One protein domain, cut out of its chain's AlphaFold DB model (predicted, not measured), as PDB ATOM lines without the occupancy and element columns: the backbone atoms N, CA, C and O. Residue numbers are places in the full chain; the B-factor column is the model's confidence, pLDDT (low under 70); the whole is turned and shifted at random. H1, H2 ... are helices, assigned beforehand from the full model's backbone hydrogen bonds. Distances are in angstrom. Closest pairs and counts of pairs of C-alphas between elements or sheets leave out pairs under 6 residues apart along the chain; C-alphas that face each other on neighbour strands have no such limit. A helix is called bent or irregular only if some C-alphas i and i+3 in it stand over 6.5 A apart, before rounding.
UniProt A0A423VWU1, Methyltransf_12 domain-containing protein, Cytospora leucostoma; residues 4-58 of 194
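This is residues 4 to 58 of the 194 residues of the protein "Methyltransf_12 domain-containing protein" of Cytospora leucostoma (UniProt A0A423VWU1). Four helices form a loose zigzag with no shared core: H2 and H3 make a wide V, meeting near the link of residues 26 to 29, while H1 makes a corner with H2 at one end and the short H4 folds back from the end of H3 at the other. Each helix comes near only its neighbours along the chain, and the space between the arms of the V is open. The printed part has 55 residues with four named helices, H1, H2, H3 and H4 in that order, and no named strand; the class is all helix. The whole is loose, with a radius of gyration of the C-alphas of 13.2 A, and the C-alphas span 36 by 27 by 18 A along their three main axes.

From the first printed residue, H1, residues 4 to 12, is followed after one residue by H2, residues 14 to 25. H1 and H2 touch only at the corner by their tight link, and H2 does so with residues 16 to 20 alone. Their closest C-alphas are those of Leu 10 and Arg 17, 5.2 A apart. Their lines stand at a steep tilt of 65 degrees, opposite ways. After a tight link of four residues comes H3, residues 30 to 45, which touches H2 with 9 pairs of C-alphas within 8 A. The closest C-alphas of H2 and H3 are those of Glu 25 and Phe 32, 4.2 A apart. H2 touches H3 with residues 21 to 25 alone, and H3 touches H2 with residues 31 to 35 alone. The two run opposite ways at a steep tilt of 58 degrees, and their centres are 13.9 A apart. H3 has a kink of 46 degrees near residue 39 and is irregular, with C-alphas 39 and 42 standing 7.7 A apart; its line is a rough one. A tight link of five residues joins H3 to H4, residues 51 to 56. H3 and H4 are close but not clearly touching, with 2 pairs of C-alphas within 8 A. Their closest C-alphas are those of Met 44 and Pro 51, 5.9 A apart, and their lines stand at a shallow tilt of 28 degrees, opposite ways. H1 is apart from H3 and from H4, and H2 is apart from H4. Every O i to N i+4 pair is within hydrogen-bond range in H2 and H4, against 3 of 5 in H1 and 9 of 12 in H3.

H1, Tyr 4 to Lys 12, begins with C-alpha 4 at (168.889, 158.245, 154.835) and is 13.9 A long from first to last C-alpha. H2, Pro 14 to Glu 25, has 12 residues and measures 16.2 A from its first to its last C-alpha. H3, Asp 30 to Leu 45, is the longest helix by residues, with 16 residues and 21.1 A; its C-alpha 30 is at (187.081, 159.661, 167.046). H4, Pro 51 to Phe 56, has 6 residues, measures 8.5 A and ends with C-alpha 56 at (199.953, 152.124, 167.560).

The two C-alphas farthest apart are those of Leu 5 and Arg 57, at 37.2 A. The first and last printed C-alphas, those of Tyr 4 and Asp 58, are 35.8 A apart. The printed part runs from residue 4 to residue 58 of a full chain of 194 residues and has no cut. The three links between the helices are tight, and no link is long. The mean pLDDT of the printed part is 85.8; residues 4 to 8 are under 70, and H1 has a mean of 67.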
ATOM      1  N   TYR A   4     168.412 159.305 155.724       47.62
ATOM      2  CA  TYR A   4     168.889 158.245 154.835       47.62
ATOM      3  C   TYR A   4     169.216 158.726 153.409       47.62
ATOM      4  O   TYR A   4     170.095 158.161 152.759       47.62
ATOM      5  N   LEU A   5     168.599 159.813 152.928       52.94
ATOM      6  CA  LEU A   5     168.848 160.329 151.572       52.94
ATOM      7  C   LEU A   5     170.204 161.048 151.433       52.94
ATOM      8  O   LEU A   5     170.745 161.122 150.329       52.94
ATOM      9  N   GLN A   6     170.796 161.532 152.533       60.19
ATOM     10  CA  GLN A   6     172.122 162.170 152.514       60.19
ATOM     11  C   GLN A   6     173.253 161.179 152.197       60.19
ATOM     12  O   GLN A   6     174.174 161.520 151.454       60.19
ATOM     13  N   HIS A   7     173.150 159.932 152.665       62.34
ATOM     14  CA  HIS A   7     174.161 158.893 152.442       62.34
ATOM     15  C   HIS A   7     174.303 158.532 150.956       62.34
ATOM     16  O   HIS A   7     175.410 158.376 150.442       62.34
ATOM     17  N   TYR A   8     173.185 158.479 150.225       63.34
ATOM     18  CA  TYR A   8     173.185 158.175 148.790       63.34
ATOM     19  C   TYR A   8     173.861 159.263 147.949       63.34
ATOM     20  O   TYR A   8     174.464 158.963 146.915       63.34
ATOM     21  N   ARG A   9     173.769 160.525 148.391       71.12
ATOM     22  CA  ARG A   9     174.452 161.657 147.755       71.12
ATOM     23  C   ARG A   9     175.957 161.575 147.978       71.12
ATOM     24  O   ARG A   9     176.694 161.706 147.009       71.12
ATOM     25  N   LEU A  10     176.395 161.287 149.206       79.56
ATOM     26  CA  LEU A  10     177.812 161.083 149.516       79.56
ATOM     27  C   LEU A  10     178.412 160.002 148.605       79.56
ATOM     28  O   LEU A  10     179.377 160.259 147.897       79.56
ATOM     29  N   LEU A  11     177.786 158.828 148.497       79.69
ATOM     30  CA  LEU A  11     178.327 157.729 147.681       79.69
ATOM     31  C   LEU A  11     178.518 158.073 146.189       79.69
ATOM     32  O   LEU A  11     179.413 157.521 145.548       79.69
ATOM     33  N   LYS A  12     177.704 158.975 145.628       86.12
ATOM     34  CA  LYS A  12     177.724 159.327 144.197       86.12
ATOM     35  C   LYS A  12     178.491 160.611 143.869       86.12
ATOM     36  O   LYS A  12     178.820 160.817 142.706       86.12
ATOM     37  N   ASP A  13     178.807 161.441 144.861       90.44
ATOM     38  CA  ASP A  13     179.437 162.755 144.687       90.44
ATOM     39  C   ASP A  13     180.830 162.773 145.358       90.44
ATOM     40  O   ASP A  13     180.931 162.717 146.587       90.44
ATOM     41  N   PRO A  14     181.931 162.768 144.578       88.75
ATOM     42  CA  PRO A  14     183.291 162.800 145.120       88.75
ATOM     43  C   PRO A  14     183.614 164.054 145.944       88.75
ATOM     44  O   PRO A  14     184.315 163.947 146.948       88.75
ATOM     45  N   GLU A  15     183.093 165.224 145.563       89.38
ATOM     46  CA  GLU A  15     183.364 166.477 146.280       89.38
ATOM     47  C   GLU A  15     182.595 166.523 147.600       89.38
ATOM     48  O   GLU A  15     183.155 166.886 148.635       89.38
ATOM     49  N   ALA A  16     181.340 166.056 147.601       87.88
ATOM     50  CA  ALA A  16     180.578 165.911 148.839       87.88
ATOM     51  C   ALA A  16     181.247 164.926 149.813       87.88
ATOM     52  O   ALA A  16     181.289 165.201 151.011       87.88
ATOM     53  N   ARG A  17     181.811 163.813 149.314       88.12
ATOM     54  CA  ARG A  17     182.609 162.874 150.127       88.12
ATOM     55  C   ARG A  17     183.842 163.529 150.715       88.12
ATOM     56  O   ARG A  17     184.032 163.467 151.918       88.12
ATOM     57  N   LYS A  18     184.642 164.202 149.891       87.69
ATOM     58  CA  LYS A  18     185.863 164.866 150.354       87.69
ATOM     59  C   LYS A  18     185.570 165.930 151.413       87.69
ATOM     60  O   LYS A  18     186.330 166.076 152.367       87.69
ATOM     61  N   HIS A  19     184.471 166.665 151.253       89.00
ATOM     62  CA  HIS A  19     184.018 167.618 152.258       89.00
ATOM     63  C   HIS A  19     183.603 166.918 153.559       89.00
ATOM     64  O   HIS A  19     184.047 167.327 154.627       89.00
ATOM     65  N   PHE A  20     182.805 165.852 153.471       88.50
ATOM     66  CA  PHE A  20     182.382 165.069 154.634       88.50
ATOM     67  C   PHE A  20     183.569 164.450 155.379       88.50
ATOM     68  O   PHE A  20     183.661 164.612 156.591       88.50
ATOM     69  N   ASP A  21     184.509 163.830 154.663       89.25
ATOM     70  CA  ASP A  21     185.723 163.255 155.246       89.25
ATOM     71  C   ASP A  21     186.501 164.302 156.041       89.25
ATOM     72  O   ASP A  21     186.961 164.015 157.139       89.25
ATOM     73  N   LYS A  22     186.609 165.530 155.516       89.00
ATOM     74  CA  LYS A  22     187.282 166.628 156.213       89.00
ATOM     75  C   LYS A  22     186.528 167.069 157.470       89.00
ATOM     76  O   LYS A  22     187.149 167.279 158.500       89.00
ATOM     77  N   VAL A  23     185.198 167.163 157.407       89.88
ATOM     78  CA  VAL A  23     184.368 167.486 158.582       89.88
ATOM     79  C   VAL A  23     184.531 166.431 159.680       89.88
ATOM     80  O   VAL A  23     184.658 166.780 160.851       89.88
ATOM     81  N   VAL A  24     184.549 165.148 159.312       89.75
ATOM     82  CA  VAL A  24     184.773 164.058 160.268       89.75
ATOM     83  C   VAL A  24     186.199 164.114 160.811       89.75
ATOM     84  O   VAL A  24     186.376 164.058 162.017       89.75
ATOM     85  N   GLU A  25     187.207 164.287 159.958       89.62
ATOM     86  CA  GLU A  25     188.618 164.375 160.361       89.62
ATOM     87  C   GLU A  25     188.884 165.526 161.346       89.62
ATOM     88  O   GLU A  25     189.657 165.355 162.285       89.62
ATOM     89  N   ASP A  26     188.201 166.660 161.169       87.25
ATOM     90  CA  ASP A  26     188.294 167.834 162.044       87.25
ATOM     91  C   ASP A  26     187.491 167.669 163.358       87.25
ATOM     92  O   ASP A  26     187.566 168.522 164.248       87.25
ATOM     93  N   THR A  27     186.715 166.587 163.511       81.88
ATOM     94  CA  THR A  27     185.969 166.306 164.746       81.88
ATOM     95  C   THR A  27     186.915 165.757 165.826       81.88
ATOM     96  O   THR A  27     187.630 164.784 165.567       81.88
ATOM     97  N   PRO A  28     186.923 166.329 167.049       70.12
ATOM     98  CA  PRO A  28     187.785 165.864 168.135       70.12
ATOM     99  C   PRO A  28     187.559 164.392 168.508       70.12
ATOM    100  O   PRO A  28     186.429 163.906 168.487       70.12
ATOM    101  N   GLY A  29     188.634 163.707 168.906       71.69
ATOM    102  CA  GLY A  29     188.604 162.307 169.335       71.69
ATOM    103  C   GLY A  29     188.529 161.337 168.155       71.69
ATOM    104  O   GLY A  29     189.537 161.048 167.510       71.69
ATOM    105  N   ASP A  30     187.328 160.841 167.880       80.56
ATOM    106  CA  ASP A  30     187.081 159.661 167.046       80.56
ATOM    107  C   ASP A  30     187.256 159.908 165.543       80.56
ATOM    108  O   ASP A  30     187.641 159.018 164.782       80.56
ATOM    109  N   GLY A  31     186.955 161.126 165.096       88.06
ATOM    110  CA  GLY A  31     186.832 161.443 163.678       88.06
ATOM    111  C   GLY A  31     188.144 161.298 162.908       88.06
ATOM    112  O   GLY A  31     188.200 160.611 161.883       88.06
ATOM    113  N   PHE A  32     189.227 161.861 163.448       88.62
ATOM    114  CA  PHE A  32     190.572 161.688 162.898       88.62
ATOM    115  C   PHE A  32     190.990 160.209 162.853       88.62
ATOM    116  O   PHE A  32     191.505 159.746 161.834       88.62
ATOM    117  N   PHE A  33     190.722 159.453 163.926       90.25
ATOM    118  CA  PHE A  33     191.061 158.031 164.026       90.25
ATOM    119  C   PHE A  33     190.389 157.204 162.922       90.25
ATOM    120  O   PHE A  33     191.062 156.490 162.170       90.25
ATOM    121  N   PHE A  34     189.074 157.361 162.753       90.56
ATOM    122  CA  PHE A  34     188.323 156.634 161.732       90.56
ATOM    123  C   PHE A  34     188.730 157.012 160.308       90.56
ATOM    124  O   PHE A  34     188.835 156.130 159.453       90.56
ATOM    125  N   ILE A  35     189.002 158.291 160.036       92.00
ATOM    126  CA  ILE A  35     189.451 158.732 158.708       92.00
ATOM    127  C   ILE A  35     190.858 158.208 158.395       92.00
ATOM    128  O   ILE A  35     191.095 157.727 157.281       92.00
ATOM    129  N   ALA A  36     191.780 158.243 159.360       91.25
ATOM    130  CA  ALA A  36     193.136 157.728 159.192       91.25
ATOM    131  C   ALA A  36     193.134 156.230 158.838       91.25
ATOM    132  O   ALA A  36     193.763 155.829 157.852       91.25
ATOM    133  N   ILE A  37     192.369 155.418 159.577       92.31
ATOM    134  CA  ILE A  37     192.223 153.979 159.309       92.31
ATOM    135  C   ILE A  37     191.466 153.745 158.002       92.31
ATOM    136  O   ILE A  37     191.920 152.977 157.155       92.31
ATOM    137  N   GLY A  38     190.344 154.435 157.785       92.88
ATOM    138  CA  GLY A  38     189.503 154.274 156.598       92.88
ATOM    139  C   GLY A  38     190.271 154.483 155.290       92.88
ATOM    140  O   GLY A  38     190.121 153.704 154.348       92.88
ATOM    141  N   ARG A  39     191.183 155.466 155.250       92.75
ATOM    142  CA  ARG A  39     192.065 155.729 154.096       92.75
ATOM    143  C   ARG A  39     193.065 154.600 153.812       92.75
ATOM    144  O   ARG A  39     193.539 154.478 152.680       92.75
ATOM    145  N   LYS A  40     193.405 153.785 154.813       95.25
ATOM    146  CA  LYS A  40     194.356 152.664 154.715       95.25
ATOM    147  C   LYS A  40     193.693 151.288 154.751       95.25
ATOM    148  O   LYS A  40     194.365 150.300 154.468       95.25
ATOM    149  N   LEU A  41     192.384 151.221 154.984       95.38
ATOM    150  CA  LEU A  41     191.638 149.981 155.194       95.38
ATOM    151  C   LEU A  41     191.865 148.940 154.089       95.38
ATOM    152  O   LEU A  41     192.144 147.784 154.381       95.38
ATOM    153  N   LEU A  42     191.803 149.332 152.812       97.06
ATOM    154  CA  LEU A  42     192.027 148.383 151.711       97.06
ATOM    155  C   LEU A  42     193.469 147.860 151.652       97.06
ATOM    156  O   LEU A  42     193.665 146.711 151.278       97.06
ATOM    157  N   GLN A  43     194.461 148.680 152.014       97.50
ATOM    158  CA  GLN A  43     195.872 148.268 152.062       97.50
ATOM    159  C   GLN A  43     196.084 147.268 153.209       97.50
ATOM    160  O   GLN A  43     196.701 146.227 153.012       97.50
ATOM    161  N   MET A  44     195.477 147.531 154.372       96.62
ATOM    162  CA  MET A  44     195.466 146.616 155.521       96.62
ATOM    163  C   MET A  44     194.823 145.267 155.174       96.62
ATOM    164  O   MET A  44     195.419 144.219 155.399       96.62
ATOM    165  N   LEU A  45     193.639 145.276 154.549       96.62
ATOM    166  CA  LEU A  45     192.930 144.050 154.151       96.62
ATOM    167  C   LEU A  45     193.678 143.233 153.087       96.62
ATOM    168  O   LEU A  45     193.465 142.029 152.976       96.62
ATOM    169  N   ARG A  46     194.542 143.878 152.298       97.88
ATOM    170  CA  ARG A  46     195.421 143.217 151.322       97.88
ATOM    171  C   ARG A  46     196.749 142.747 151.924       97.88
ATOM    172  O   ARG A  46     197.519 142.110 151.213       97.88
ATOM    173  N   GLY A  47     197.019 143.050 153.195       95.81
ATOM    174  CA  GLY A  47     198.286 142.738 153.861       95.81
ATOM    175  C   GLY A  47     199.458 143.625 153.429       95.81
ATOM    176  O   GLY A  47     200.607 143.263 153.646       95.81
ATOM    177  N   GLU A  48     199.191 144.773 152.799       97.81
ATOM    178  CA  GLU A  48     200.222 145.729 152.361       97.81
ATOM    179  C   GLU A  48     200.737 146.593 153.529       97.81
ATOM    180  O   GLU A  48     201.850 147.113 153.476       97.81
ATOM    181  N   ILE A  49     199.918 146.760 154.574       95.62
ATOM    182  CA  ILE A  49     200.220 147.502 155.804       95.62
ATOM    183  C   ILE A  49     199.804 146.639 156.994       95.62
ATOM    184  O   ILE A  49     198.677 146.141 157.013       95.62
ATOM    185  N   ASP A  50     200.673 146.521 157.998       94.25
ATOM    186  CA  ASP A  50     200.310 145.931 159.284       94.25
ATOM    187  C   ASP A  50     199.381 146.886 160.069       94.25
ATOM    188  O   ASP A  50     199.754 148.041 160.319       94.25
ATOM    189  N   PRO A  51     198.154 146.461 160.439       92.06
ATOM    190  CA  PRO A  51     197.208 147.334 161.125       92.06
ATOM    191  C   PRO A  51     197.690 147.780 162.505       92.06
ATOM    192  O   PRO A  51     197.445 148.925 162.878       92.06
ATOM    193  N   LEU A  52     198.366 146.907 163.258       88.25
ATOM    194  CA  LEU A  52     198.826 147.223 164.609       88.25
ATOM    195  C   LEU A  52     199.968 148.232 164.550       88.25
ATOM    196  O   LEU A  52     199.929 149.234 165.261       88.25
ATOM    197  N   GLU A  53     200.932 148.022 163.653       88.88
ATOM    198  CA  GLU A  53     202.014 148.973 163.420       88.88
ATOM    199  C   GLU A  53     201.452 150.342 163.027       88.88
ATOM    200  O   GLU A  53     201.903 151.353 163.549       88.88
ATOM    201  N   PHE A  54     200.439 150.402 162.160       91.25
ATOM    202  CA  PHE A  54     199.836 151.676 161.762       91.25
ATOM    203  C   PHE A  54     199.050 152.362 162.891       91.25
ATOM    204  O   PHE A  54     199.134 153.578 163.038       91.25
ATOM    205  N   ILE A  55     198.265 151.605 163.663       89.44
ATOM    206  CA  ILE A  55     197.378 152.145 164.706       89.44
ATOM    207  C   ILE A  55     198.166 152.609 165.936       89.44
ATOM    208  O   ILE A  55     197.844 153.646 166.515       89.44
ATOM    209  N   PHE A  56     199.192 151.858 166.336       82.75
ATOM    210  CA  PHE A  56     199.953 152.124 167.560       82.75
ATOM    211  C   PHE A  56     201.247 152.914 167.326       82.75
ATOM    212  O   PHE A  56     201.888 153.329 168.291       82.75
ATOM    213  N   ARG A  57     201.637 153.173 166.073       77.19
ATOM    214  CA  ARG A  57     202.719 154.118 165.761       77.19
ATOM    215  C   ARG A  57     202.190 155.561 165.764       77.19
ATOM    216  O   ARG A  57     201.030 155.825 165.459       77.19
ATOM    217  N   ASP A  58     203.064 156.501 166.124       78.50
ATOM    218  CA  ASP A  58     202.842 157.957 166.063       78.50
ATOM    219  C   ASP A  58     201.644 158.487 166.887       78.50
ATOM    220  O   ASP A  58     201.138 159.585 166.639       78.50
TER     221      ASP A  58